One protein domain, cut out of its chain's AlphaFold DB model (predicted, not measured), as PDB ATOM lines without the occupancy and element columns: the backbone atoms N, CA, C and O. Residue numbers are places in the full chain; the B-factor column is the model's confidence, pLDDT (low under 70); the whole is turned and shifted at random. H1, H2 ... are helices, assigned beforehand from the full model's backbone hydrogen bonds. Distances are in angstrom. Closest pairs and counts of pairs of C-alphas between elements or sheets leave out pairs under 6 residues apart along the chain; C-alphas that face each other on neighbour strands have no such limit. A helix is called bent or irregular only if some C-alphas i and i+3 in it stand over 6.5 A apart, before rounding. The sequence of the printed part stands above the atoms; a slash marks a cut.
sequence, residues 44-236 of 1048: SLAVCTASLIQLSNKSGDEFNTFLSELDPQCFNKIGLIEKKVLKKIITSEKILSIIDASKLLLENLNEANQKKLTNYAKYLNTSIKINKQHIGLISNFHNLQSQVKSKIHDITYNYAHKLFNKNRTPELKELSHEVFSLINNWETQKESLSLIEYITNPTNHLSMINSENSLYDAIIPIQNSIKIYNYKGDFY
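Overview. This is residues 44 to 236 of the 1048 residues of an uncharacterized protein of Spirobacillus cienkowskii (UniProt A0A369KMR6). Four helices, H5, H6, H7 and H8, make an up-and-down bundle in the middle, each running against the one before it, and H11 lies side by side with H8. Short helices H1 to H4 cluster at one end of the longest axis, with H2 and H3 packed on the bundle's H6, while H9 packs on H7 toward the other end, where H10 is farthest out. The printed part has 193 residues with eleven named helices, H1 to H11 in order along the chain, and no named strand; its class is all helix. The whole is compact, with a radius of gyration of the C-alphas of 16.7 A and spans of 50 by 38 by 25 A.

Arrangement. H1, residues 44 to 56, and H2, residues 60 to 69, form a helical hairpin at a shallow tilt of 14 degrees; they only just touch, with 3 pairs of C-alphas within 8 A, H1 with residue 55 alone, and the closest C-alphas, of Leu 55 and Phe 63, are 6.1 A apart. H1 touches H3, residues 72 to 76, at the C-alphas of Cys 48 and Cys 74, 5.1 A. With residues 52 to 56 alone H1 touches H4, residues 83 to 89, closest at the C-alphas of Ser 56 and Ile 89, 4.7 A. H2 touches H5, residues 92 to 107, at a steep tilt of 64 degrees, closest at the C-alphas of Asn 64 and Ile 98, 6.3 A. The hub is H6, residues 111 to 133, which touches H2, H3, H5 and H8, residues 170 to 185. H5 and H6 form a helical hairpin at a shallow tilt of 28 degrees, with the C-alphas of Leu 105 and Asn 113 closest at 6.0 A. H2 and H6 are about perpendicular at 74 degrees, with the C-alphas of Ser 68 and Lys 116 closest at 4.5 A. H5 touches H7, residues 141 to 163, at 13 degrees, the same way, closest at the C-alphas of Lys 103 and Ile 155, 5.9 A. H6 and H8 run the same way at 32 degrees, and the C-alphas of Thr 118 and Leu 175 are closest at 4.9 A. H7 and H8 form a helical hairpin at a shallow tilt of 34 degrees, only just short of steep; the closest C-alphas are those of Thr 156 and Phe 180, 6.2 A. H7 touches H9, residues 193 to 200, closest at the C-alphas of Tyr 157 and Leu 195, 5.4 A. H10, residues 202 to 205, touches no helix. H8 touches H11, residues 216 to 231, at 13 degrees, the same way, with the C-alphas of Asn 184 and Ser 225 closest at 5.3 A. Every O i to N i+4 pair is within hydrogen-bond range in H1, H2, H5 and H9, against 18 of 19 in H6, 17 of 19 in H7, 9 of 12 in H8, 10 of 12 in H11, 2 of 3 in H4 and 0 of 1 in H3, where 2 of 2 O i to N i+3 pairs are within range; H10 is too short for an O i to N i+4 pair.

Along the chain. H1 begins at C-alpha 44, (-33.509, 9.502, 57.824), and is 17.4 A long from first to last C-alpha. H5 is 23.6 A long, H6 33.5 A, H7 31.4 A, H8 22.5 A and H11 23.6 A. H6 begins at C-alpha 111, (-56.307, 0.488, 56.089). H7 has a kink of 36 degrees near residue 148. H7 and H11 are irregular, but only just: C-alphas 147 and 150 are 6.52 A apart, and C-alphas 217 and 220 are 6.54 A apart. H11 ends at C-alpha 231, (-45.233, 0.811, 20.627).

Size, cuts and confidence. The two C-alphas farthest apart are those of Ala 46 and Thr 203, 51.7 A. The printed part has no cut and no long link. The mean pLDDT of the printed part is 82.9; residues 44 to 46, 79, 135 to 136, 202 to 211 and 228 to 236 are under 70.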
ATOM      1  N   SER A  44     -32.741  10.005  58.981       53.22
ATOM      2  CA  SER A  44     -33.509   9.502  57.824       53.22
ATOM      3  C   SER A  44     -32.665   8.836  56.746       53.22
ATOM      4  O   SER A  44     -33.096   7.839  56.184       53.22
ATOM      5  N   LEU A  45     -31.457   9.314  56.406       58.16
ATOM      6  CA  LEU A  45     -30.590   8.581  55.468       58.16
ATOM      7  C   LEU A  45     -29.806   7.479  56.172       58.16
ATOM      8  O   LEU A  45     -29.741   6.387  55.618       58.16
ATOM      9  N   ALA A  46     -29.234   7.726  57.355       62.62
ATOM     10  CA  ALA A  46     -28.582   6.648  58.092       62.62
ATOM     11  C   ALA A  46     -29.614   5.679  58.668       62.62
ATOM     12  O   ALA A  46     -29.362   4.485  58.616       62.62
ATOM     13  N   VAL A  47     -30.806   6.146  59.055       72.25
ATOM     14  CA  VAL A  47     -31.947   5.261  59.335       72.25
ATOM     15  C   VAL A  47     -32.343   4.477  58.092       72.25
ATOM     16  O   VAL A  47     -32.297   3.263  58.158       72.25
ATOM     17  N   CYS A  48     -32.584   5.087  56.925       79.75
ATOM     18  CA  CYS A  48     -32.885   4.300  55.721       79.75
ATOM     19  C   CYS A  48     -31.751   3.347  55.325       79.75
ATOM     20  O   CYS A  48     -32.013   2.225  54.919       79.75
ATOM     21  N   THR A  49     -30.489   3.758  55.445       78.94
ATOM     22  CA  THR A  49     -29.334   2.918  55.098       78.94
ATOM     23  C   THR A  49     -29.176   1.779  56.100       78.94
ATOM     24  O   THR A  49     -28.990   0.640  55.690       78.94
ATOM     25  N   ALA A  50     -29.306   2.047  57.399       82.69
ATOM     26  CA  ALA A  50     -29.280   1.040  58.454       82.69
ATOM     27  C   ALA A  50     -30.469   0.088  58.326       82.69
ATOM     28  O   ALA A  50     -30.263  -1.119  58.355       82.69
ATOM     29  N   SER A  51     -31.678   0.601  58.094       87.12
ATOM     30  CA  SER A  51     -32.877  -0.192  57.834       87.12
ATOM     31  C   SER A  51     -32.722  -1.039  56.573       87.12
ATOM     32  O   SER A  51     -33.055  -2.214  56.600       87.12
ATOM     33  N   LEU A  52     -32.148  -0.518  55.484       86.19
ATOM     34  CA  LEU A  52     -31.908  -1.299  54.264       86.19
ATOM     35  C   LEU A  52     -30.784  -2.337  54.453       86.19
ATOM     36  O   LEU A  52     -30.889  -3.452  53.945       86.19
ATOM     37  N   ILE A  53     -29.743  -2.039  55.239       86.75
ATOM     38  CA  ILE A  53     -28.722  -3.024  55.641       86.75
ATOM     39  C   ILE A  53     -29.341  -4.109  56.532       86.75
ATOM     40  O   ILE A  53     -29.075  -5.291  56.316       86.75
ATOM     41  N   GLN A  54     -30.184  -3.743  57.497       89.75
ATOM     42  CA  GLN A  54     -30.918  -4.690  58.337       89.75
ATOM     43  C   GLN A  54     -31.830  -5.569  57.480       89.75
ATOM     44  O   GLN A  54     -31.733  -6.792  57.559       89.75
ATOM     45  N   LEU A  55     -32.607  -4.964  56.582       90.50
ATOM     46  CA  LEU A  55     -33.440  -5.644  55.593       90.50
ATOM     47  C   LEU A  55     -32.615  -6.614  54.723       90.50
ATOM     48  O   LEU A  55     -33.072  -7.710  54.398       90.50
ATOM     49  N   SER A  56     -31.368  -6.268  54.382       90.25
ATOM     50  CA  SER A  56     -30.472  -7.153  53.621       90.25
ATOM     51  C   SER A  56     -30.129  -8.456  54.354       90.25
ATOM     52  O   SER A  56     -29.857  -9.460  53.696       90.25
ATOM     53  N   ASN A  57     -30.190  -8.452  55.689       91.62
ATOM     54  CA  ASN A  57     -29.925  -9.611  56.543       91.62
ATOM     55  C   ASN A  57     -31.198 -10.384  56.924       91.62
ATOM     56  O   ASN A  57     -31.092 -11.431  57.553       91.62
ATOM     57  N   LYS A  58     -32.385  -9.885  56.562       93.44
ATOM     58  CA  LYS A  58     -33.654 -10.592  56.759       93.44
ATOM     59  C   LYS A  58     -33.942 -11.554  55.604       93.44
ATOM     60  O   LYS A  58     -33.531 -11.300  54.466       93.44
ATOM     61  N   SER A  59     -34.679 -12.623  55.885       90.25
ATOM     62  CA  SER A  59     -35.193 -13.603  54.918       90.25
ATOM     63  C   SER A  59     -36.642 -13.975  55.259       90.25
ATOM     64  O   SER A  59     -37.102 -13.697  56.368       90.25
ATOM     65  N   GLY A  60     -37.367 -14.561  54.300       91.44
ATOM     66  CA  GLY A  60     -38.747 -15.027  54.489       91.44
ATOM     67  C   GLY A  60     -39.683 -13.984  55.117       91.44
ATOM     68  O   GLY A  60     -39.666 -12.810  54.748       91.44
ATOM     69  N   ASP A  61     -40.470 -14.406  56.104       90.50
ATOM     70  CA  ASP A  61     -41.480 -13.558  56.753       90.50
ATOM     71  C   ASP A  61     -40.893 -12.377  57.533       90.50
ATOM     72  O   ASP A  61     -41.517 -11.314  57.612       90.50
ATOM     73  N   GLU A  62     -39.671 -12.508  58.065       93.06
ATOM     74  CA  GLU A  62     -38.990 -11.388  58.722       93.06
ATOM     75  C   GLU A  62     -38.669 -10.270  57.728       93.06
ATOM     76  O   GLU A  62     -38.752  -9.089  58.071       93.06
ATOM     77  N   PHE A  63     -38.305 -10.633  56.493       95.69
ATOM     78  CA  PHE A  63     -38.055  -9.660  55.432       95.69
ATOM     79  C   PHE A  63     -39.342  -8.921  55.072       95.69
ATOM     80  O   PHE A  63     -39.346  -7.693  55.027       95.69
ATOM     81  N   ASN A  64     -40.432  -9.665  54.883       94.88
ATOM     82  CA  ASN A  64     -41.739  -9.116  54.529       94.88
ATOM     83  C   ASN A  64     -42.241  -8.156  55.618       94.88
ATOM     84  O   ASN A  64     -42.578  -7.006  55.334       94.88
ATOM     85  N   THR A  65     -42.194  -8.591  56.878       94.06
ATOM     86  CA  THR A  65     -42.615  -7.786  58.035       94.06
ATOM     87  C   THR A  65     -41.818  -6.490  58.126       94.06
ATOM     88  O   THR A  65     -42.409  -5.409  58.152       94.06
ATOM     89  N   PHE A  66     -40.485  -6.578  58.068       95.19
ATOM     90  CA  PHE A  66     -39.614  -5.406  58.157       95.19
ATOM     91  C   PHE A  66     -39.818  -4.443  56.981       95.19
ATOM     92  O   PHE A  66     -39.854  -3.227  57.160       95.19
ATOM     93  N   LEU A  67     -39.986  -4.969  55.765       94.12
ATOM     94  CA  LEU A  67     -40.269  -4.152  54.588       94.12
ATOM     95  C   LEU A  67     -41.604  -3.408  54.723       94.12
ATOM     96  O   LEU A  67     -41.717  -2.261  54.293       94.12
ATOM     97  N   SER A  68     -42.605  -4.044  55.331       92.94
ATOM     98  CA  SER A  68     -43.934  -3.459  55.517       92.94
ATOM     99  C   SER A  68     -43.926  -2.240  56.453       92.94
ATOM    100  O   SER A  68     -44.742  -1.334  56.285       92.94
ATOM    101  N   GLU A  69     -42.963  -2.180  57.373       92.75
ATOM    102  CA  GLU A  69     -42.774  -1.096  58.347       92.75
ATOM    103  C   GLU A  69     -41.782  -0.024  57.875       92.75
ATOM    104  O   GLU A  69     -41.673   1.034  58.496       92.75
ATOM    105  N   LEU A  70     -41.076  -0.275  56.768       91.19
ATOM    106  CA  LEU A  70     -40.065   0.632  56.238       91.19
ATOM    107  C   LEU A  70     -40.684   1.986  55.861       91.19
ATOM    108  O   LEU A  70     -41.755   2.051  55.255       91.19
ATOM    109  N   ASP A  71     -39.981   3.077  56.176       86.25
ATOM    110  CA  ASP A  71     -40.367   4.410  55.709       86.25
ATOM    111  C   ASP A  71     -40.377   4.425  54.164       86.25
ATOM    112  O   ASP A  71     -39.344   4.135  53.541       86.25
ATOM    113  N   PRO A  72     -41.505   4.779  53.516       80.75
ATOM    114  CA  PRO A  72     -41.601   4.796  52.062       80.75
ATOM    115  C   PRO A  72     -40.549   5.684  51.374       80.75
ATOM    116  O   PRO A  72     -40.179   5.421  50.227       80.75
ATOM    117  N   GLN A  73     -40.021   6.713  52.046       80.31
ATOM    118  CA  GLN A  73     -38.956   7.562  51.501       80.31
ATOM    119  C   GLN A  73     -37.630   6.810  51.311       80.31
ATOM    120  O   GLN A  73     -36.784   7.240  50.517       80.31
ATOM    121  N   CYS A  74     -37.428   5.675  51.990       83.94
ATOM    122  CA  CYS A  74     -36.218   4.866  51.851       83.94
ATOM    123  C   CYS A  74     -36.079   4.234  50.461       83.94
ATOM    124  O   CYS A  74     -34.953   4.061  49.986       83.94
ATOM    125  N   PHE A  75     -37.186   3.973  49.758       79.06
ATOM    126  CA  PHE A  75     -37.153   3.454  48.387       79.06
ATOM    127  C   PHE A  75     -36.558   4.446  47.383       79.06
ATOM    128  O   PHE A  75     -35.970   4.032  46.394       79.06
ATOM    129  N   ASN A  76     -36.591   5.752  47.656       75.12
ATOM    130  CA  ASN A  76     -35.935   6.737  46.789       75.12
ATOM    131  C   ASN A  76     -34.401   6.723  46.930       75.12
ATOM    132  O   ASN A  76     -33.694   7.260  46.079       75.12
ATOM    133  N   LYS A  77     -33.877   6.111  48.001       79.19
ATOM    134  CA  LYS A  77     -32.453   6.115  48.375       79.19
ATOM    135  C   LYS A  77     -31.752   4.779  48.120       79.19
ATOM    136  O   LYS A  77     -30.528   4.724  48.168       79.19
ATOM    137  N   ILE A  78     -32.493   3.709  47.829       77.56
ATOM    138  CA  ILE A  78     -31.938   2.355  47.662       77.56
ATOM    139  C   ILE A  78     -30.892   2.271  46.537       77.56
ATOM    140  O   ILE A  78     -29.920   1.541  46.676       77.56
ATOM    141  N   GLY A  79     -31.008   3.077  45.473       66.25
ATOM    142  CA  GLY A  79     -30.008   3.139  44.394       66.25
ATOM    143  C   GLY A  79     -28.639   3.688  44.820       66.25
ATOM    144  O   GLY A  79     -27.674   3.555  44.077       66.25
ATOM    145  N   LEU A  80     -28.531   4.279  46.015       73.88
ATOM    146  CA  LEU A  80     -27.279   4.795  46.581       73.88
ATOM    147  C   LEU A  80     -26.517   3.740  47.406       73.88
ATOM    148  O   LEU A  80     -25.454   4.031  47.952       73.88
ATOM    149  N   ILE A  81     -27.064   2.529  47.537       76.12
ATOM    150  CA  ILE A  81     -26.495   1.452  48.352       76.12
ATOM    151  C   ILE A  81     -25.469   0.646  47.553       76.12
ATOM    152  O   ILE A  81     -25.628   0.400  46.360       76.12
ATOM    153  N   GLU A  82     -24.417   0.176  48.231       75.56
ATOM    154  CA  GLU A  82     -23.404  -0.688  47.623       75.56
ATOM    155  C   GLU A  82     -24.027  -1.905  46.915       75.56
ATOM    156  O   GLU A  82     -24.844  -2.637  47.484       75.56
ATOM    157  N   LYS A  83     -23.548  -2.202  45.697       78.19
ATOM    158  CA  LYS A  83     -24.010  -3.334  44.870       78.19
ATOM    159  C   LYS A  83     -24.055  -4.664  45.637       78.19
ATOM    160  O   LYS A  83     -24.951  -5.472  45.412       78.19
ATOM    161  N   LYS A  84     -23.119  -4.901  46.567       81.19
ATOM    162  CA  LYS A  84     -23.077  -6.120  47.397       81.19
ATOM    163  C   LYS A  84     -24.282  -6.244  48.333       81.19
ATOM    164  O   LYS A  84     -24.772  -7.349  48.542       81.19
ATOM    165  N   VAL A  85     -24.752  -5.132  48.891       84.56
ATOM    166  CA  VAL A  85     -25.941  -5.091  49.752       84.56
ATOM    167  C   VAL A  85     -27.202  -5.178  48.890       84.56
ATOM    168  O   VAL A  85     -28.101  -5.950  49.213       84.56
ATOM    169  N   LEU A  86     -27.232  -4.504  47.735       85.81
ATOM    170  CA  LEU A  86     -28.328  -4.631  46.767       85.81
ATOM    171  C   LEU A  86     -28.548  -6.080  46.317       85.81
ATOM    172  O   LEU A  86     -29.688  -6.531  46.307       85.81
ATOM    173  N   LYS A  87     -27.474  -6.843  46.056       87.62
ATOM    174  CA  LYS A  87     -27.552  -8.281  45.725       87.62
ATOM    175  C   LYS A  87     -28.195  -9.137  46.819       87.62
ATOM    176  O   LYS A  87     -28.644 -10.237  46.533       87.62
ATOM    177  N   LYS A  88     -28.215  -8.667  48.069       91.44
ATOM    178  CA  LYS A  88     -28.883  -9.353  49.184       91.44
ATOM    179  C   LYS A  88     -30.323  -8.895  49.381       91.44
ATOM    180  O   LYS A  88     -31.129  -9.654  49.906       91.44
ATOM    181  N   ILE A  89     -30.640  -7.649  49.032       91.75
ATOM    182  CA  ILE A  89     -31.990  -7.083  49.169       91.75
ATOM    183  C   ILE A  89     -32.871  -7.502  47.991       91.75
ATOM    184  O   ILE A  89     -34.045  -7.801  48.182       91.75
ATOM    185  N   ILE A  90     -32.309  -7.517  46.784       92.81
ATOM    186  CA  ILE A  90     -33.020  -7.747  45.529       92.81
ATOM    187  C   ILE A  90     -32.616  -9.126  45.014       92.81
ATOM    188  O   ILE A  90     -31.688  -9.270  44.219       92.81
ATOM    189  N   THR A  91     -33.301 -10.149  45.519       92.56
ATOM    190  CA  THR A  91     -33.127 -11.545  45.099       92.56
ATOM    191  C   THR A  91     -34.432 -12.087  44.535       92.56
ATOM    192  O   THR A  91     -35.514 -11.633  44.910       92.56
ATOM    193  N   SER A  92     -34.338 -13.092  43.662       92.44
ATOM    194  CA  SER A  92     -35.507 -13.785  43.106       92.44
ATOM    195  C   SER A  92     -36.438 -14.317  44.199       92.44
ATOM    196  O   SER A  92     -37.645 -14.124  44.124       92.44
ATOM    197  N   GLU A  93     -35.871 -14.912  45.250       93.81
ATOM    198  CA  GLU A  93     -36.612 -15.435  46.403       93.81
ATOM    199  C   GLU A  93     -37.403 -14.342  47.136       93.81
ATOM    200  O   GLU A  93     -38.595 -14.503  47.384       93.81
ATOM    201  N   LYS A  94     -36.771 -13.196  47.429       95.19
ATOM    202  CA  LYS A  94     -37.417 -12.078  48.135       95.19
ATOM    203  C   LYS A  94     -38.505 -11.422  47.295       95.19
ATOM    204  O   LYS A  94     -39.566 -11.096  47.815       95.19
ATOM    205  N   ILE A  95     -38.272 -11.275  45.992       95.69
ATOM    206  CA  ILE A  95     -39.273 -10.757  45.052       95.69
ATOM    207  C   ILE A  95     -40.503 -11.668  45.028       95.69
ATOM    208  O   ILE A  95     -41.622 -11.177  45.171       95.69
ATOM    209  N   LEU A  96     -40.309 -12.984  44.902       95.00
ATOM    210  CA  LEU A  96     -41.411 -13.950  44.910       95.00
ATOM    211  C   LEU A  96     -42.143 -13.974  46.257       95.00
ATOM    212  O   LEU A  96     -43.371 -13.967  46.270       95.00
ATOM    213  N   SER A  97     -41.411 -13.911  47.374       95.31
ATOM    214  CA  SER A  97     -42.004 -13.858  48.715       95.31
ATOM    215  C   SER A  97     -42.882 -12.619  48.914       95.31
ATOM    216  O   SER A  97     -44.000 -12.736  49.410       95.31
ATOM    217  N   ILE A  98     -42.435 -11.444  48.452       97.31
ATOM    218  CA  ILE A  98     -43.232 -10.211  48.521       97.31
ATOM    219  C   ILE A  98     -44.475 -10.284  47.646       97.31
ATOM    220  O   ILE A  98     -45.539  -9.835  48.063       97.31
ATOM    221  N   ILE A  99     -44.376 -10.877  46.460       96.31
ATOM    222  CA  ILE A  99     -45.530 -11.096  45.585       96.31
ATOM    223  C   ILE A  99     -46.569 -11.997  46.262       96.31
ATOM    224  O   ILE A  99     -47.759 -11.679  46.254       96.31
ATOM    225  N   ASP A 100     -46.139 -13.097  46.877       95.06
ATOM    226  CA  ASP A 100     -47.051 -14.010  47.568       95.06
ATOM    227  C   ASP A 100     -47.669 -13.342  48.812       95.06
ATOM    228  O   ASP A 100     -48.879 -13.435  49.031       95.06
ATOM    229  N   ALA A 101     -46.892 -12.547  49.555       95.69
ATOM    230  CA  ALA A 101     -47.401 -11.744  50.666       95.69
ATOM    231  C   ALA A 101     -48.396 -10.657  50.207       95.69
ATOM    232  O   ALA A 101     -49.412 -10.431  50.865       95.69
ATOM    233  N   SER A 102     -48.158 -10.008  49.062       96.56
ATOM    234  CA  SER A 102     -49.091  -9.049  48.459       96.56
ATOM    235  C   SER A 102     -50.438  -9.690  48.129       96.56
ATOM    236  O   SER A 102     -51.471  -9.071  48.382       96.56
ATOM    237  N   LYS A 103     -50.452 -10.925  47.611       95.00
ATOM    238  CA  LYS A 103     -51.696 -11.660  47.324       95.00
ATOM    239  C   LYS A 103     -52.522 -11.893  48.591       95.00
ATOM    240  O   LYS A 103     -53.709 -11.584  48.594       95.00
ATOM    241  N   LEU A 104     -51.887 -12.329  49.678       93.56
ATOM    242  CA  LEU A 104     -52.557 -12.535  50.969       93.56
ATOM    243  C   LEU A 104     -53.124 -11.227  51.549       93.56
ATOM    244  O   LEU A 104     -54.242 -11.199  52.061       93.56
ATOM    245  N   LEU A 105     -52.391 -10.112  51.433       94.56
ATOM    246  CA  LEU A 105     -52.878  -8.802  51.890       94.56
ATOM    247  C   LEU A 105     -54.121  -8.329  51.118       94.56
ATOM    248  O   LEU A 105     -54.965  -7.632  51.689       94.56
ATOM    249  N   LEU A 106     -54.249  -8.704  49.841       93.69
ATOM    250  CA  LEU A 106     -55.392  -8.336  49.000       93.69
ATOM    251  C   LEU A 106     -56.688  -9.052  49.387       93.69
ATOM    252  O   LEU A 106     -57.767  -8.475  49.219       93.69
ATOM    253  N   GLU A 107     -56.609 -10.272  49.922       91.25
ATOM    254  CA  GLU A 107     -57.789 -11.010  50.392       91.25
ATOM    255  C   GLU A 107     -58.533 -10.213  51.477       91.25
ATOM    256  O   GLU A 107     -59.763 -10.107  51.430       91.25
ATOM    257  N   ASN A 108     -57.771  -9.527  52.342       89.50
ATOM    258  CA  ASN A 108     -58.246  -8.755  53.493       89.50
ATOM    259  C   ASN A 108     -57.815  -7.273  53.440       89.50
ATOM    260  O   ASN A 108     -57.215  -6.749  54.383       89.50
ATOM    261  N   LEU A 109     -58.104  -6.571  52.340       90.25
ATOM    262  CA  LEU A 109     -57.678  -5.179  52.140       90.25
ATOM    263  C   LEU A 109     -58.406  -4.170  53.065       90.25
ATOM    264  O   LEU A 109     -59.457  -3.621  52.710       90.25
ATOM    265  N   ASN A 110     -57.789  -3.872  54.211       89.94
ATOM    266  CA  ASN A 110     -58.139  -2.809  55.165       89.94
ATOM    267  C   ASN A 110     -57.051  -1.711  55.211       89.94
ATOM    268  O   ASN A 110     -56.044  -1.818  54.518       89.94
ATOM    269  N   GLU A 111     -57.241  -0.652  56.001       85.50
ATOM    270  CA  GLU A 111     -56.307   0.488  56.089       85.50
ATOM    271  C   GLU A 111     -54.880   0.077  56.499       85.50
ATOM    272  O   GLU A 111     -53.904   0.468  55.859       85.50
ATOM    273  N   ALA A 112     -54.743  -0.802  57.498       86.69
ATOM    274  CA  ALA A 112     -53.439  -1.309  57.924       86.69
ATOM    275  C   ALA A 112     -52.726  -2.082  56.799       86.69
ATOM    276  O   ALA A 112     -51.525  -1.914  56.578       86.69
ATOM    277  N   ASN A 113     -53.471  -2.897  56.050       92.62
ATOM    278  CA  ASN A 113     -52.942  -3.677  54.933       92.62
ATOM    279  C   ASN A 113     -52.653  -2.819  53.693       92.62
ATOM    280  O   ASN A 113     -51.753  -3.169  52.932       92.62
ATOM    281  N   GLN A 114     -53.337  -1.682  53.508       92.25
ATOM    282  CA  GLN A 114     -53.042  -0.738  52.423       92.25
ATOM    283  C   GLN A 114     -51.613  -0.206  52.529       92.25
ATOM    284  O   GLN A 114     -50.858  -0.311  51.567       92.25
ATOM    285  N   LYS A 115     -51.197   0.270  53.712       90.81
ATOM    286  CA  LYS A 115     -49.827   0.767  53.932       90.81
ATOM    287  C   LYS A 115     -48.769  -0.301  53.629       90.81
ATOM    288  O   LYS A 115     -47.785  -0.020  52.944       90.81
ATOM    289  N   LYS A 116     -48.989  -1.535  54.100       95.00
ATOM    290  CA  LYS A 116     -48.083  -2.667  53.836       95.00
ATOM    291  C   LYS A 116     -47.976  -2.954  52.340       95.00
ATOM    292  O   LYS A 116     -46.873  -3.084  51.813       95.00
ATOM    293  N   LEU A 117     -49.117  -2.993  51.651       95.38
ATOM    294  CA  LEU A 117     -49.169  -3.252  50.218       95.38
ATOM    295  C   LEU A 117     -48.498  -2.132  49.405       95.38
ATOM    296  O   LEU A 117     -47.811  -2.440  48.433       95.38
ATOM    297  N   THR A 118     -48.602  -0.868  49.833       94.81
ATOM    298  CA  THR A 118     -47.897   0.264  49.203       94.81
ATOM    299  C   THR A 118     -46.386   0.052  49.250       94.81
ATOM    300  O   THR A 118     -45.708   0.190  48.232       94.81
ATOM    301  N   ASN A 119     -45.846  -0.345  50.404       94.94
ATOM    302  CA  ASN A 119     -44.417  -0.624  50.556       94.94
ATOM    303  C   ASN A 119     -43.958  -1.825  49.717       94.94
ATOM    304  O   ASN A 119     -42.883  -1.784  49.114       94.94
ATOM    305  N   TYR A 120     -44.779  -2.871  49.620       97.19
ATOM    306  CA  TYR A 120     -44.484  -4.026  48.770       97.19
ATOM    307  C   TYR A 120     -44.467  -3.648  47.286       97.19
ATOM    308  O   TYR A 120     -43.517  -3.988  46.577       97.19
ATOM    309  N   ALA A 121     -45.451  -2.877  46.820       96.00
ATOM    310  CA  ALA A 121     -45.489  -2.386  45.444       96.00
ATOM    311  C   ALA A 121     -44.283  -1.478  45.129       96.00
ATOM    312  O   ALA A 121     -43.609  -1.693  44.118       96.00
ATOM    313  N   LYS A 122     -43.920  -0.556  46.033       94.81
ATOM    314  CA  LYS A 122     -42.712   0.284  45.910       94.81
ATOM    315  C   LYS A 122     -41.434  -0.539  45.816       94.81
ATOM    316  O   LYS A 122     -40.588  -0.262  44.961       94.81
ATOM    317  N   TYR A 123     -41.285  -1.567  46.650       95.50
ATOM    318  CA  TYR A 123     -40.145  -2.479  46.583       95.50
ATOM    319  C   TYR A 123     -40.056  -3.183  45.229       95.50
ATOM    320  O   TYR A 123     -38.983  -3.204  44.623       95.50
ATOM    321  N   LEU A 124     -41.170  -3.722  44.730       95.75
ATOM    322  CA  LEU A 124     -41.215  -4.419  43.446       95.75
ATOM    323  C   LEU A 124     -40.902  -3.471  42.278       95.75
ATOM    324  O   LEU A 124     -40.074  -3.813  41.432       95.75
ATOM    325  N   ASN A 125     -41.497  -2.273  42.254       93.12
ATOM    326  CA  ASN A 125     -41.225  -1.225  41.260       93.12
ATOM    327  C   ASN A 125     -39.751  -0.789  41.281       93.12
ATOM    328  O   ASN A 125     -39.108  -0.636  40.240       93.12
ATOM    329  N   THR A 126     -39.183  -0.619  42.473       90.75
ATOM    330  CA  THR A 126     -37.806  -0.144  42.616       90.75
ATOM    331  C   THR A 126     -36.789  -1.239  42.297       90.75
ATOM    332  O   THR A 126     -35.768  -0.966  41.668       90.75
ATOM    333  N   SER A 127     -37.083  -2.491  42.651       91.06
ATOM    334  CA  SER A 127     -36.216  -3.644  42.383       91.06
ATOM    335  C   SER A 127     -35.938  -3.819  40.893       91.06
ATOM    336  O   SER A 127     -34.783  -3.971  40.490       91.06
ATOM    337  N   ILE A 128     -36.976  -3.727  40.057       88.06
ATOM    338  CA  ILE A 128     -36.816  -3.834  38.606       88.06
ATOM    339  C   ILE A 128     -36.087  -2.623  38.017       88.06
ATOM    340  O   ILE A 128     -35.222  -2.786  37.154       88.06
ATOM    341  N   LYS A 129     -36.358  -1.415  38.527       84.88
ATOM    342  CA  LYS A 129     -35.654  -0.194  38.117       84.88
ATOM    343  C   LYS A 129     -34.149  -0.283  38.397       84.88
ATOM    344  O   LYS A 129     -33.357   0.009  37.504       84.88
ATOM    345  N   ILE A 130     -33.751  -0.736  39.588       82.50
ATOM    346  CA  ILE A 130     -32.335  -0.941  39.937       82.50
ATOM    347  C   ILE A 130     -31.723  -2.052  39.084       82.50
ATOM    348  O   ILE A 130     -30.611  -1.888  38.589       82.50
ATOM    349  N   ASN A 131     -32.421  -3.172  38.880       82.81
ATOM    350  CA  ASN A 131     -31.893  -4.261  38.055       82.81
ATOM    351  C   ASN A 131     -31.631  -3.802  36.607       82.81
ATOM    352  O   ASN A 131     -30.603  -4.157  36.036       82.81
ATOM    353  N   LYS A 132     -32.493  -2.935  36.048       75.25
ATOM    354  CA  LYS A 132     -32.274  -2.284  34.740       75.25
ATOM    355  C   LYS A 132     -31.028  -1.378  34.726       75.25
ATOM    356  O   LYS A 132     -30.385  -1.260  33.691       75.25
ATOM    357  N   GLN A 133     -30.663  -0.771  35.858       75.00
ATOM    358  CA  GLN A 133     -29.453   0.058  36.007       75.00
ATOM    359  C   GLN A 133     -28.182  -0.763  36.301       75.00
ATOM    360  O   GLN A 133     -27.074  -0.319  36.003       75.00
ATOM    361  N   HIS A 134     -28.325  -1.958  36.876       74.12
ATOM    362  CA  HIS A 134     -27.225  -2.833  37.277       74.12
ATOM    363  C   HIS A 134     -27.448  -4.265  36.782       74.12
ATOM    364  O   HIS A 134     -27.830  -5.148  37.552       74.12
ATOM    365  N   ILE A 135     -27.148  -4.507  35.505       65.75
ATOM    366  CA  ILE A 135     -27.260  -5.830  34.874       65.75
ATOM    367  C   ILE A 135     -26.492  -6.887  35.695       65.75
ATOM    368  O   ILE A 135     -25.393  -6.636  36.209       65.75
ATOM    369  N   GLY A 136     -27.109  -8.059  35.869       69.56
ATOM    370  CA  GLY A 136     -26.572  -9.157  36.680       69.56
ATOM    371  C   GLY A 136     -26.716  -8.971  38.197       69.56
ATOM    372  O   GLY A 136     -26.001  -9.620  38.968       69.56
ATOM    373  N   LEU A 137     -27.591  -8.065  38.661       79.38
ATOM    374  CA  LEU A 137     -27.946  -7.973  40.082       79.38
ATOM    375  C   LEU A 137     -28.751  -9.201  40.528       79.38
ATOM    376  O   LEU A 137     -28.418  -9.803  41.547       79.38
ATOM    377  N   ILE A 138     -29.755  -9.582  39.735       83.75
ATOM    378  CA  ILE A 138     -30.570 -10.781  39.930       83.75
ATOM    379  C   ILE A 138     -30.046 -11.885  39.004       83.75
ATOM    380  O   ILE A 138     -30.096 -11.754  37.778       83.75
ATOM    381  N   SER A 139     -29.560 -12.987  39.575       77.69
ATOM    382  CA  SER A 139     -29.204 -14.182  38.804       77.69
ATOM    383  C   SER A 139     -30.454 -14.798  38.163       77.69
ATOM    384  O   SER A 139     -31.506 -14.894  38.794       77.69
ATOM    385  N   ASN A 140     -30.350 -15.212  36.894       77.12
ATOM    386  CA  ASN A 140     -31.460 -15.780  36.114       77.12
ATOM    387  C   ASN A 140     -32.705 -14.876  36.036       77.12
ATOM    388  O   ASN A 140     -33.838 -15.362  36.065       77.12
ATOM    389  N   PHE A 141     -32.504 -13.558  35.907       80.38
ATOM    390  CA  PHE A 141     -33.589 -12.576  35.857       80.38
ATOM    391  C   PHE A 141     -34.685 -12.913  34.827       80.38
ATOM    392  O   PHE A 141     -35.856 -12.719  35.125       80.38
ATOM    393  N   HIS A 142     -34.346 -13.484  33.664       73.44
ATOM    394  CA  HIS A 142     -35.342 -13.907  32.668       73.44
ATOM    395  C   HIS A 142     -36.322 -14.964  33.194       73.44
ATOM    396  O   HIS A 142     -37.527 -14.851  32.969       73.44
ATOM    397  N   ASN A 143     -35.830 -15.962  33.935       81.69
ATOM    398  CA  ASN A 143     -36.687 -16.981  34.542       81.69
ATOM    399  C   ASN A 143     -37.587 -16.352  35.615       81.69
ATOM    400  O   ASN A 143     -38.798 -16.560  35.612       81.69
ATOM    401  N   LEU A 144     -37.011 -15.499  36.474       86.38
ATOM    402  CA  LEU A 144     -37.792 -14.744  37.454       86.38
ATOM    403  C   LEU A 144     -38.880 -13.908  36.770       86.38
ATOM    404  O   LEU A 144     -40.030 -13.949  37.189       86.38
ATOM    405  N   GLN A 145     -38.541 -13.177  35.710       82.94
ATOM    406  CA  GLN A 145     -39.482 -12.324  34.996       82.94
ATOM    407  C   GLN A 145     -40.668 -13.137  34.463       82.94
ATOM    408  O   GLN A 145     -41.810 -12.724  34.649       82.94
ATOM    409  N   SER A 146     -40.426 -14.320  33.887       81.19
ATOM    410  CA  SER A 146     -41.501 -15.212  33.436       81.19
ATOM    411  C   SER A 146     -42.410 -15.679  34.580       81.19
ATOM    412  O   SER A 146     -43.618 -15.773  34.387       81.19
ATOM    413  N   GLN A 147     -41.856 -15.964  35.762       87.75
ATOM    414  CA  GLN A 147     -42.635 -16.390  36.935       87.75
ATOM    415  C   GLN A 147     -43.419 -15.237  37.574       87.75
ATOM    416  O   GLN A 147     -44.513 -15.433  38.100       87.75
ATOM    417  N   VAL A 148     -42.851 -14.030  37.553       92.12
ATOM    418  CA  VAL A 148     -43.407 -12.842  38.208       92.12
ATOM    419  C   VAL A 148     -44.572 -12.257  37.418       92.12
ATOM    420  O   VAL A 148     -45.546 -11.822  38.027       92.12
ATOM    421  N   LYS A 149     -44.515 -12.270  36.080       89.75
ATOM    422  CA  LYS A 149     -45.523 -11.630  35.218       89.75
ATOM    423  C   LYS A 149     -46.960 -12.071  35.517       89.75
ATOM    424  O   LYS A 149     -47.808 -11.215  35.759       89.75
ATOM    425  N   SER A 150     -47.227 -13.379  35.576       89.62
ATOM    426  CA  SER A 150     -48.571 -13.899  35.888       89.62
ATOM    427  C   SER A 150     -49.009 -13.550  37.312       89.62
ATOM    428  O   SER A 150     -50.151 -13.168  37.540       89.62
ATOM    429  N   LYS A 151     -48.091 -13.587  38.282       94.75
ATOM    430  CA  LYS A 151     -48.417 -13.246  39.670       94.75
ATOM    431  C   LYS A 151     -48.697 -11.753  39.875       94.75
ATOM    432  O   LYS A 151     -49.553 -11.406  40.684       94.75
ATOM    433  N   ILE A 152     -47.991 -10.873  39.164       94.31
ATOM    434  CA  ILE A 152     -48.253  -9.423  39.164       94.31
ATOM    435  C   ILE A 152     -49.589  -9.125  38.488       94.31
ATOM    436  O   ILE A 152     -50.339  -8.274  38.972       94.31
ATOM    437  N   HIS A 153     -49.921  -9.850  37.415       91.31
ATOM    438  CA  HIS A 153     -51.262  -9.806  36.849       91.31
ATOM    439  C   HIS A 153     -52.320 -10.128  37.916       91.31
ATOM    440  O   HIS A 153     -53.195  -9.298  38.141       91.31
ATOM    441  N   ASP A 154     -52.190 -11.238  38.647       92.94
ATOM    442  CA  ASP A 154     -53.151 -11.599  39.700       92.94
ATOM    443  C   ASP A 154     -53.293 -10.498  40.766       92.94
ATOM    444  O   ASP A 154     -54.403 -10.171  41.181       92.94
ATOM    445  N   ILE A 155     -52.175  -9.904  41.207       95.31
ATOM    446  CA  ILE A 155     -52.172  -8.806  42.189       95.31
ATOM    447  C   ILE A 155     -52.955  -7.611  41.648       95.31
ATOM    448  O   ILE A 155     -53.863  -7.110  42.309       95.31
ATOM    449  N   THR A 156     -52.613  -7.153  40.444       93.94
ATOM    450  CA  THR A 156     -53.220  -5.958  39.842       93.94
ATOM    451  C   THR A 156     -54.692  -6.179  39.496       93.94
ATOM    452  O   THR A 156     -55.515  -5.293  39.734       93.94
ATOM    453  N   TYR A 157     -55.048  -7.374  39.018       92.19
ATOM    454  CA  TYR A 157     -56.419  -7.763  38.703       92.19
ATOM    455  C   TYR A 157     -57.289  -7.845  39.959       92.19
ATOM    456  O   TYR A 157     -58.314  -7.169  40.050       92.19
ATOM    457  N   ASN A 158     -56.854  -8.595  40.973       92.94
ATOM    458  CA  ASN A 158     -57.608  -8.736  42.219       92.94
ATOM    459  C   ASN A 158     -57.727  -7.404  42.966       92.94
ATOM    460  O   ASN A 158     -58.779  -7.108  43.533       92.94
ATOM    461  N   TYR A 159     -56.681  -6.574  42.937       94.19
ATOM    462  CA  TYR A 159     -56.738  -5.235  43.511       94.19
ATOM    463  C   TYR A 159     -57.801  -4.367  42.828       94.19
ATOM    464  O   TYR A 159     -58.619  -3.764  43.521       94.19
ATOM    465  N   ALA A 160     -57.865  -4.366  41.493       90.25
ATOM    466  CA  ALA A 160     -58.888  -3.626  40.759       90.25
ATOM    467  C   ALA A 160     -60.317  -4.068  41.128       90.25
ATOM    468  O   ALA A 160     -61.177  -3.228  41.393       90.25
ATOM    469  N   HIS A 161     -60.562  -5.376  41.242       88.69
ATOM    470  CA  HIS A 161     -61.856  -5.902  41.704       88.69
ATOM    471  C   HIS A 161     -62.218  -5.424  43.117       88.69
ATOM    472  O   HIS A 161     -63.366  -5.066  43.377       88.69
ATOM    473  N   LYS A 162     -61.243  -5.333  44.031       90.25
ATOM    474  CA  LYS A 162     -61.460  -4.817  45.397       90.25
ATOM    475  C   LYS A 162     -61.723  -3.309  45.449       90.25
ATOM    476  O   LYS A 162     -62.290  -2.840  46.438       90.25
ATOM    477  N   LEU A 163     -61.299  -2.554  44.436       87.31
ATOM    478  CA  LEU A 163     -61.504  -1.107  44.355       87.31
ATOM    479  C   LEU A 163     -62.839  -0.703  43.731       87.31
ATOM    480  O   LEU A 163     -63.235   0.445  43.910       87.31
ATOM    481  N   PHE A 164     -63.535  -1.615  43.045       80.62
ATOM    482  CA  PHE A 164     -64.687  -1.286  42.199       80.62
ATOM    483  C   PHE A 164     -65.736  -0.373  42.865       80.62
ATOM    484  O   PHE A 164     -66.175   0.600  42.255       80.62
ATOM    485  N   ASN A 165     -66.047  -0.616  44.142       78.94
ATOM    486  CA  ASN A 165     -67.024   0.156  44.921       78.94
ATOM    487  C   ASN A 165     -66.390   1.007  46.038       78.94
ATOM    488  O   ASN A 165     -67.057   1.333  47.020       78.94
ATOM    489  N   LYS A 166     -65.092   1.325  45.951       84.06
ATOM    490  CA  LYS A 166     -64.396   2.121  46.972       84.06
ATOM    491  C   LYS A 166     -64.218   3.570  46.532       84.06
ATOM    492  O   LYS A 166     -63.594   3.850  45.505       84.06
ATOM    493  N   ASN A 167     -64.666   4.485  47.386       85.12
ATOM    494  CA  ASN A 167     -64.372   5.908  47.254       85.12
ATOM    495  C   ASN A 167     -62.868   6.160  47.351       85.12
ATOM    496  O   ASN A 167     -62.159   5.521  48.131       85.12
ATOM    497  N   ARG A 168     -62.399   7.111  46.556       84.44
ATOM    498  CA  ARG A 168     -61.000   7.500  46.466       84.44
ATOM    499  C   ARG A 168     -60.568   8.257  47.722       84.44
ATOM    500  O   ARG A 168     -61.123   9.306  48.040       84.44
ATOM    501  N   THR A 169     -59.534   7.762  48.396       88.06
ATOM    502  CA  THR A 169     -58.841   8.464  49.491       88.06
ATOM    503  C   THR A 169     -57.391   8.768  49.095       88.06
ATOM    504  O   THR A 169     -56.882   8.148  48.153       88.06
ATOM    505  N   PRO A 170     -56.693   9.710  49.759       84.56
ATOM    506  CA  PRO A 170     -55.272   9.967  49.503       84.56
ATOM    507  C   PRO A 170     -54.391   8.709  49.595       84.56
ATOM    508  O   PRO A 170     -53.508   8.514  48.759       84.56
ATOM    509  N   GLU A 171     -54.674   7.824  50.552       85.56
ATOM    510  CA  GLU A 171     -53.948   6.570  50.786       85.56
ATOM    511  C   GLU A 171     -54.189   5.569  49.651       85.56
ATOM    512  O   GLU A 171     -53.243   4.982  49.118       85.56
ATOM    513  N   LEU A 172     -55.449   5.408  49.229       89.38
ATOM    514  CA  LEU A 172     -55.801   4.546  48.101       89.38
ATOM    515  C   LEU A 172     -55.253   5.078  46.779       89.38
ATOM    516  O   LEU A 172     -54.881   4.275  45.926       89.38
ATOM    517  N   LYS A 173     -55.153   6.399  46.616       87.94
ATOM    518  CA  LYS A 173     -54.541   7.022  45.439       87.94
ATOM    519  C   LYS A 173     -53.058   6.667  45.324       87.94
ATOM    520  O   LYS A 173     -52.614   6.256  44.252       87.94
ATOM    521  N   GLU A 174     -52.295   6.802  46.410       87.88
ATOM    522  CA  GLU A 174     -50.872   6.428  46.425       87.88
ATOM    523  C   GLU A 174     -50.688   4.925  46.182       87.88
ATOM    524  O   GLU A 174     -49.896   4.526  45.327       87.88
ATOM    525  N   LEU A 175     -51.463   4.086  46.877       92.81
ATOM    526  CA  LEU A 175     -51.420   2.636  46.696       92.81
ATOM    527  C   LEU A 175     -51.767   2.227  45.257       92.81
ATOM    528  O   LEU A 175     -51.063   1.410  44.665       92.81
ATOM    529  N   SER A 176     -52.823   2.808  44.683       90.75
ATOM    530  CA  SER A 176     -53.252   2.519  43.311       90.75
ATOM    531  C   SER A 176     -52.179   2.892  42.306       90.75
ATOM    532  O   SER A 176     -51.869   2.097  41.418       90.75
ATOM    533  N   HIS A 177     -51.555   4.059  42.480       87.69
ATOM    534  CA  HIS A 177     -50.441   4.469  41.638       87.69
ATOM    535  C   HIS A 177     -49.312   3.429  41.652       87.69
ATOM    536  O   HIS A 177     -48.842   3.023  40.588       87.69
ATOM    537  N   GLU A 178     -48.908   2.953  42.830       91.56
ATOM    538  CA  GLU A 178     -47.819   1.981  42.963       91.56
ATOM    539  C   GLU A 178     -48.188   0.593  42.425       91.56
ATOM    540  O   GLU A 178     -47.410   0.005  41.668       91.56
ATOM    541  N   VAL A 179     -49.376   0.076  42.759       94.62
ATOM    542  CA  VAL A 179     -49.835  -1.254  42.325       94.62
ATOM    543  C   VAL A 179     -50.002  -1.301  40.809       94.62
ATOM    544  O   VAL A 179     -49.452  -2.192  40.165       94.62
ATOM    545  N   PHE A 180     -50.699  -0.337  40.204       92.06
ATOM    546  CA  PHE A 180     -50.910  -0.352  38.753       92.06
ATOM    547  C   PHE A 180     -49.638  -0.003  37.964       92.06
ATOM    548  O   PHE A 180     -49.487  -0.451  36.826       92.06
ATOM    549  N   SER A 181     -48.670   0.702  38.564       89.31
ATOM    550  CA  SER A 181     -47.348   0.913  37.949       89.31
ATOM    551  C   SER A 181     -46.541  -0.379  37.778       89.31
ATOM    552  O   SER A 181     -45.666  -0.431  36.905       89.31
ATOM    553  N   LEU A 182     -46.858  -1.446  38.529       92.38
ATOM    554  CA  LEU A 182     -46.222  -2.758  38.359       92.38
ATOM    555  C   LEU A 182     -46.420  -3.305  36.943       92.38
ATOM    556  O   LEU A 182     -45.493  -3.915  36.412       92.38
ATOM    557  N   ILE A 183     -47.571  -3.031  36.316       88.06
ATOM    558  CA  ILE A 183     -47.897  -3.504  34.962       88.06
ATOM    559  C   ILE A 183     -46.830  -3.040  33.968       88.06
ATOM    560  O   ILE A 183     -46.285  -3.830  33.193       88.06
ATOM    561  N   ASN A 184     -46.492  -1.751  34.027       82.88
ATOM    562  CA  ASN A 184     -45.494  -1.167  33.147       82.88
ATOM    563  C   ASN A 184     -44.073  -1.596  33.538       82.88
ATOM    564  O   ASN A 184     -43.301  -2.065  32.702       82.88
ATOM    565  N   ASN A 185     -43.729  -1.473  34.823       85.81
ATOM    566  CA  ASN A 185     -42.364  -1.691  35.292       85.81
ATOM    567  C   ASN A 185     -41.887  -3.139  35.085       85.81
ATOM    568  O   ASN A 185     -40.724  -3.341  34.720       85.81
ATOM    569  N   TRP A 186     -42.784  -4.116  35.261       87.62
ATOM    570  CA  TRP A 186     -42.525  -5.550  35.069       87.62
ATOM    571  C   TRP A 186     -42.889  -6.082  33.681       87.62
ATOM    572  O   TRP A 186     -42.650  -7.257  33.390       87.62
ATOM    573  N   GLU A 187     -43.394  -5.213  32.805       82.69
ATOM    574  CA  GLU A 187     -43.757  -5.542  31.426       82.69
ATOM    575  C   GLU A 187     -44.780  -6.689  31.348       82.69
ATOM    576  O   GLU A 187     -44.594  -7.661  30.605       82.69
ATOM    577  N   THR A 188     -45.844  -6.588  32.156       84.06
ATOM    578  CA  THR A 188     -46.914  -7.600  32.282       84.06
ATOM    579  C   THR A 188     -48.110  -7.306  31.381       84.06
ATOM    580  O   THR A 188     -49.223  -7.750  31.650       84.06
ATOM    581  N   GLN A 189     -47.931  -6.498  30.332       79.69
ATOM    582  CA  GLN A 189     -49.047  -6.004  29.519       79.69
ATOM    583  C   GLN A 189     -49.846  -7.140  28.870       79.69
ATOM    584  O   GLN A 189     -51.069  -7.051  28.796       79.69
ATOM    585  N   LYS A 190     -49.164  -8.221  28.467       77.62
ATOM    586  CA  LYS A 190     -49.783  -9.428  27.909       77.62
ATOM    587  C   LYS A 190     -50.627 -10.168  28.946       77.62
ATOM    588  O   LYS A 190     -51.747 -10.574  28.664       77.62
ATOM    589  N   GLU A 191     -50.092 -10.363  30.143       83.44
ATOM    590  CA  GLU A 191     -50.778 -11.073  31.222       83.44
ATOM    591  C   GLU A 191     -51.950 -10.244  31.761       83.44
ATOM    592  O   GLU A 191     -52.996 -10.790  32.091       83.44
ATOM    593  N   SER A 192     -51.817  -8.918  31.767       82.56
ATOM    594  CA  SER A 192     -52.833  -7.979  32.240       82.56
ATOM    595  C   SER A 192     -53.951  -7.682  31.234       82.56
ATOM    596  O   SER A 192     -54.760  -6.801  31.513       82.56
ATOM    597  N   LEU A 193     -54.065  -8.398  30.107       78.94
ATOM    598  CA  LEU A 193     -55.120  -8.144  29.113       78.94
ATOM    599  C   LEU A 193     -56.531  -8.228  29.703       78.94
ATOM    600  O   LEU A 193     -57.338  -7.340  29.454       78.94
ATOM    601  N   SER A 194     -56.812  -9.207  30.564       82.19
ATOM    602  CA  SER A 194     -58.115  -9.320  31.238       82.19
ATOM    603  C   SER A 194     -58.401  -8.154  32.194       82.19
ATOM    604  O   SER A 194     -59.551  -7.749  32.330       82.19
ATOM    605  N   LEU A 195     -57.374  -7.567  32.824       82.62
ATOM    606  CA  LEU A 195     -57.509  -6.344  33.626       82.62
ATOM    607  C   LEU A 195     -57.797  -5.131  32.740       82.62
ATOM    608  O   LEU A 195     -58.638  -4.300  33.076       82.62
ATOM    609  N   ILE A 196     -57.088  -5.027  31.617       74.94
ATOM    610  CA  ILE A 196     -57.289  -3.943  30.660       74.94
ATOM    611  C   ILE A 196     -58.714  -4.015  30.112       74.94
ATOM    612  O   ILE A 196     -59.419  -3.009  30.129       74.94
ATOM    613  N   GLU A 197     -59.167  -5.200  29.704       76.12
ATOM    614  CA  GLU A 197     -60.553  -5.443  29.304       76.12
ATOM    615  C   GLU A 197     -61.534  -5.111  30.428       76.12
ATOM    616  O   GLU A 197     -62.518  -4.427  30.177       76.12
ATOM    617  N   TYR A 198     -61.261  -5.538  31.666       79.56
ATOM    618  CA  TYR A 198     -62.111  -5.240  32.819       79.56
ATOM    619  C   TYR A 198     -62.295  -3.729  33.009       79.56
ATOM    620  O   TYR A 198     -63.426  -3.274  33.116       79.56
ATOM    621  N   ILE A 199     -61.214  -2.945  32.977       75.56
ATOM    622  CA  ILE A 199     -61.262  -1.491  33.217       75.56
ATOM    623  C   ILE A 199     -61.808  -0.712  32.017       75.56
ATOM    624  O   ILE A 199     -62.423   0.336  32.203       75.56
ATOM    625  N   THR A 200     -61.611  -1.211  30.796       70.62
ATOM    626  CA  THR A 200     -62.092  -0.547  29.574       70.62
ATOM    627  C   THR A 200     -63.505  -0.963  29.165       70.62
ATOM    628  O   THR A 200     -64.096  -0.292  28.329       70.62
ATOM    629  N   ASN A 201     -64.090  -2.019  29.745       74.69
ATOM    630  CA  ASN A 201     -65.405  -2.504  29.328       74.69
ATOM    631  C   ASN A 201     -66.533  -1.479  29.622       74.69
ATOM    632  O   ASN A 201     -66.843  -1.218  30.794       74.69
ATOM    633  N   PRO A 202     -67.216  -0.958  28.581       64.00
ATOM    634  CA  PRO A 202     -68.256   0.052  28.728       64.00
ATOM    635  C   PRO A 202     -69.486  -0.437  29.508       64.00
ATOM    636  O   PRO A 202     -70.070   0.358  30.244       64.00
ATOM    637  N   THR A 203     -69.860  -1.724  29.420       64.62
ATOM    638  CA  THR A 203     -71.067  -2.253  30.095       64.62
ATOM    639  C   THR A 203     -70.950  -2.279  31.610       64.62
ATOM    640  O   THR A 203     -71.966  -2.333  32.297       64.62
ATOM    641  N   ASN A 204     -69.729  -2.256  32.140       56.94
ATOM    642  CA  ASN A 204     -69.517  -2.399  33.569       56.94
ATOM    643  C   ASN A 204     -69.304  -1.046  34.282       56.94
ATOM    644  O   ASN A 204     -69.580  -0.965  35.480       56.94
ATOM    645  N   HIS A 205     -68.798   0.010  33.615       58.28
ATOM    646  CA  HIS A 205     -68.038   1.040  34.355       58.28
ATOM    647  C   HIS A 205     -68.062   2.498  33.852       58.28
ATOM    648  O   HIS A 205     -67.604   3.376  34.588       58.28
ATOM    649  N   LEU A 206     -68.591   2.801  32.661       51.25
ATOM    650  CA  LEU A 206     -68.480   4.141  32.048       51.25
ATOM    651  C   LEU A 206     -69.116   5.284  32.871       51.25
ATOM    652  O   LEU A 206     -68.693   6.431  32.758       51.25
ATOM    653  N   SER A 207     -70.090   4.982  33.734       51.41
ATOM    654  CA  SER A 207     -70.724   5.950  34.640       51.41
ATOM    655  C   SER A 207     -70.115   6.002  36.052       51.41
ATOM    656  O   SER A 207     -70.428   6.928  36.798       51.41
ATOM    657  N   MET A 208     -69.258   5.039  36.433       52.22
ATOM    658  CA  MET A 208     -68.806   4.842  37.824       52.22
ATOM    659  C   MET A 208     -67.319   5.127  38.068       52.22
ATOM    660  O   MET A 208     -66.968   5.478  39.195       52.22
ATOM    661  N   ILE A 209     -66.436   5.010  37.066       61.53
ATOM    662  CA  ILE A 209     -65.023   5.413  37.207       61.53
ATOM    663  C   ILE A 209     -64.906   6.912  36.917       61.53
ATOM    664  O   ILE A 209     -64.430   7.343  35.871       61.53
ATOM    665  N   ASN A 210     -65.400   7.715  37.853       65.31
ATOM    666  CA  ASN A 210     -65.181   9.156  37.882       65.31
ATOM    667  C   ASN A 210     -63.988   9.482  38.801       65.31
ATOM    668  O   ASN A 210     -63.402   8.595  39.426       65.31
ATOM    669  N   SER A 211     -63.638  10.763  38.924       68.44
ATOM    670  CA  SER A 211     -62.545  11.228  39.789       68.44
ATOM    671  C   SER A 211     -62.690  10.868  41.278       68.44
ATOM    672  O   SER A 211     -61.729  11.049  42.035       68.44
ATOM    673  N   GLU A 212     -63.868  10.399  41.703       71.88
ATOM    674  CA  GLU A 212     -64.212  10.003  43.073       71.88
ATOM    675  C   GLU A 212     -64.049   8.492  43.320       71.88
ATOM    676  O   GLU A 212     -64.005   8.068  44.473       71.88
ATOM    677  N   ASN A 213     -63.911   7.670  42.272       78.94
ATOM    678  CA  ASN A 213     -63.689   6.227  42.385       78.94
ATOM    679  C   ASN A 213     -62.190   5.901  42.505       78.94
ATOM    680  O   ASN A 213     -61.357   6.481  41.813       78.94
ATOM    681  N   SER A 214     -61.822   4.937  43.349       79.38
ATOM    682  CA  SER A 214     -60.417   4.525  43.517       79.38
ATOM    683  C   SER A 214     -59.801   3.890  42.263       79.38
ATOM    684  O   SER A 214     -58.593   3.983  42.059       79.38
ATOM    685  N   LEU A 215     -60.609   3.275  41.390       80.19
ATOM    686  CA  LEU A 215     -60.152   2.743  40.098       80.19
ATOM    687  C   LEU A 215     -59.706   3.829  39.118       80.19
ATOM    688  O   LEU A 215     -59.023   3.522  38.143       80.19
ATOM    689  N   TYR A 216     -60.045   5.090  39.377       75.62
ATOM    690  CA  TYR A 216     -59.614   6.217  38.562       75.62
ATOM    691  C   TYR A 216     -58.098   6.247  38.352       75.62
ATOM    692  O   TYR A 216     -57.602   6.472  37.248       75.62
ATOM    693  N   ASP A 217     -57.345   5.949  39.412       78.44
ATOM    694  CA  ASP A 217     -55.886   5.978  39.392       78.44
ATOM    695  C   ASP A 217     -55.273   4.781  38.623       78.44
ATOM    696  O   ASP A 217     -54.075   4.784  38.335       78.44
ATOM    697  N   ALA A 218     -56.087   3.795  38.216       76.62
ATOM    698  CA  ALA A 218     -55.689   2.692  37.335       76.62
ATOM    699  C   ALA A 218     -55.619   3.098  35.856       76.62
ATOM    700  O   ALA A 218     -54.851   2.505  35.092       76.62
ATOM    701  N   ILE A 219     -56.400   4.109  35.454       74.12
ATOM    702  CA  ILE A 219     -56.585   4.498  34.050       74.12
ATOM    703  C   ILE A 219     -55.241   4.862  33.412       74.12
ATOM    704  O   ILE A 219     -54.859   4.268  32.408       74.12
ATOM    705  N   ILE A 220     -54.489   5.792  34.007       73.50
ATOM    706  CA  ILE A 220     -53.234   6.291  33.418       73.50
ATOM    707  C   ILE A 220     -52.166   5.185  33.307       73.50
ATOM    708  O   ILE A 220     -51.605   5.019  32.221       73.50
ATOM    709  N   PRO A 221     -51.860   4.399  34.362       73.12
ATOM    710  CA  PRO A 221     -50.911   3.291  34.248       73.12
ATOM    711  C   PRO A 221     -51.303   2.255  33.188       73.12
ATOM    712  O   PRO A 221     -50.431   1.761  32.470       73.12
ATOM    713  N   ILE A 222     -52.596   1.952  33.047       74.12
ATOM    714  CA  ILE A 222     -53.098   1.028  32.024       74.12
ATOM    715  C   ILE A 222     -52.973   1.627  30.632       74.12
ATOM    716  O   ILE A 222     -52.446   0.967  29.741       74.12
ATOM    717  N   GLN A 223     -53.366   2.884  30.440       72.81
ATOM    718  CA  GLN A 223     -53.198   3.576  29.166       72.81
ATOM    719  C   GLN A 223     -51.720   3.616  28.761       72.81
ATOM    720  O   GLN A 223     -51.391   3.249  27.637       72.81
ATOM    721  N   ASN A 224     -50.813   3.953  29.682       71.94
ATOM    722  CA  ASN A 224     -49.369   3.910  29.439       71.94
ATOM    723  C   ASN A 224     -48.884   2.499  29.090       71.94
ATOM    724  O   ASN A 224     -48.048   2.334  28.203       71.94
ATOM    725  N   SER A 225     -49.432   1.479  29.750       72.19
ATOM    726  CA  SER A 225     -49.129   0.078  29.456       72.19
ATOM    727  C   SER A 225     -49.570  -0.302  28.041       72.19
ATOM    728  O   SER A 225     -48.766  -0.853  27.295       72.19
ATOM    729  N   ILE A 226     -50.786   0.069  27.630       70.81
ATOM    730  CA  ILE A 226     -51.279  -0.140  26.261       70.81
ATOM    731  C   ILE A 226     -50.411   0.632  25.262       70.81
ATOM    732  O   ILE A 226     -50.002   0.051  24.263       70.81
ATOM    733  N   LYS A 227     -50.060   1.900  25.534       70.69
ATOM    734  CA  LYS A 227     -49.170   2.704  24.672       70.69
ATOM    735  C   LYS A 227     -47.824   2.013  24.461       70.69
ATOM    736  O   LYS A 227     -47.387   1.871  23.325       70.69
ATOM    737  N   ILE A 228     -47.185   1.535  25.529       67.69
ATOM    738  CA  ILE A 228     -45.887   0.840  25.459       67.69
ATOM    739  C   ILE A 228     -46.011  -0.501  24.732       67.69
ATOM    740  O   ILE A 228     -45.131  -0.863  23.950       67.69
ATOM    741  N   TYR A 229     -47.102  -1.231  24.955       67.44
ATOM    742  CA  TYR A 229     -47.332  -2.516  24.304       67.44
ATOM    743  C   TYR A 229     -47.644  -2.361  22.806       67.44
ATOM    744  O   TYR A 229     -47.093  -3.093  21.986       67.44
ATOM    745  N   ASN A 230     -48.412  -1.330  22.435       64.69
ATOM    746  CA  ASN A 230     -48.643  -0.906  21.050       64.69
ATOM    747  C   ASN A 230     -47.365  -0.390  20.378       64.69
ATOM    748  O   ASN A 230     -47.107  -0.684  19.209       64.69
ATOM    749  N   TYR A 231     -46.528   0.344  21.114       61.22
ATOM    750  CA  TYR A 231     -45.233   0.811  20.627       61.22
ATOM    751  C   TYR A 231     -44.316  -0.360  20.251       61.22
ATOM    752  O   TYR A 231     -43.602  -0.284  19.258       61.22
ATOM    753  N   LYS A 232     -44.388  -1.480  20.982       59.06
ATOM    754  CA  LYS A 232     -43.679  -2.721  20.639       59.06
ATOM    755  C   LYS A 232     -44.310  -3.488  19.462       59.06
ATOM    756  O   LYS A 232     -43.754  -4.491  19.061       59.06
ATOM    757  N   GLY A 233     -45.455  -3.091  18.900       56.81
ATOM    758  CA  GLY A 233     -46.062  -3.739  17.720       56.81
ATOM    759  C   GLY A 233     -46.524  -5.201  17.891       56.81
ATOM    760  O   GLY A 233     -47.253  -5.706  17.037       56.81
ATOM    761  N   ASP A 234     -46.156  -5.873  18.985       56.88
ATOM    762  CA  ASP A 234     -46.479  -7.274  19.274       56.88
ATOM    763  C   ASP A 234     -47.952  -7.497  19.600       56.88
ATOM    764  O   ASP A 234     -48.473  -8.593  19.373       56.88
ATOM    765  N   PHE A 235     -48.618  -6.476  20.151       60.28
ATOM    766  CA  PHE A 235     -49.986  -6.613  20.631       60.28
ATOM    767  C   PHE A 235     -50.971  -6.883  19.489       60.28
ATOM    768  O   PHE A 235     -51.732  -7.844  19.551       60.28
ATOM    769  N   TYR A 236     -50.888  -6.097  18.411       59.91
ATOM    770  CA  TYR A 236     -51.768  -6.247  17.252       59.91
ATOM    771  C   TYR A 236     -51.644  -7.629  16.592       59.91
ATOM    772  O   TYR A 236     -52.650  -8.231  16.241       59.91
TER     773      TYR A 236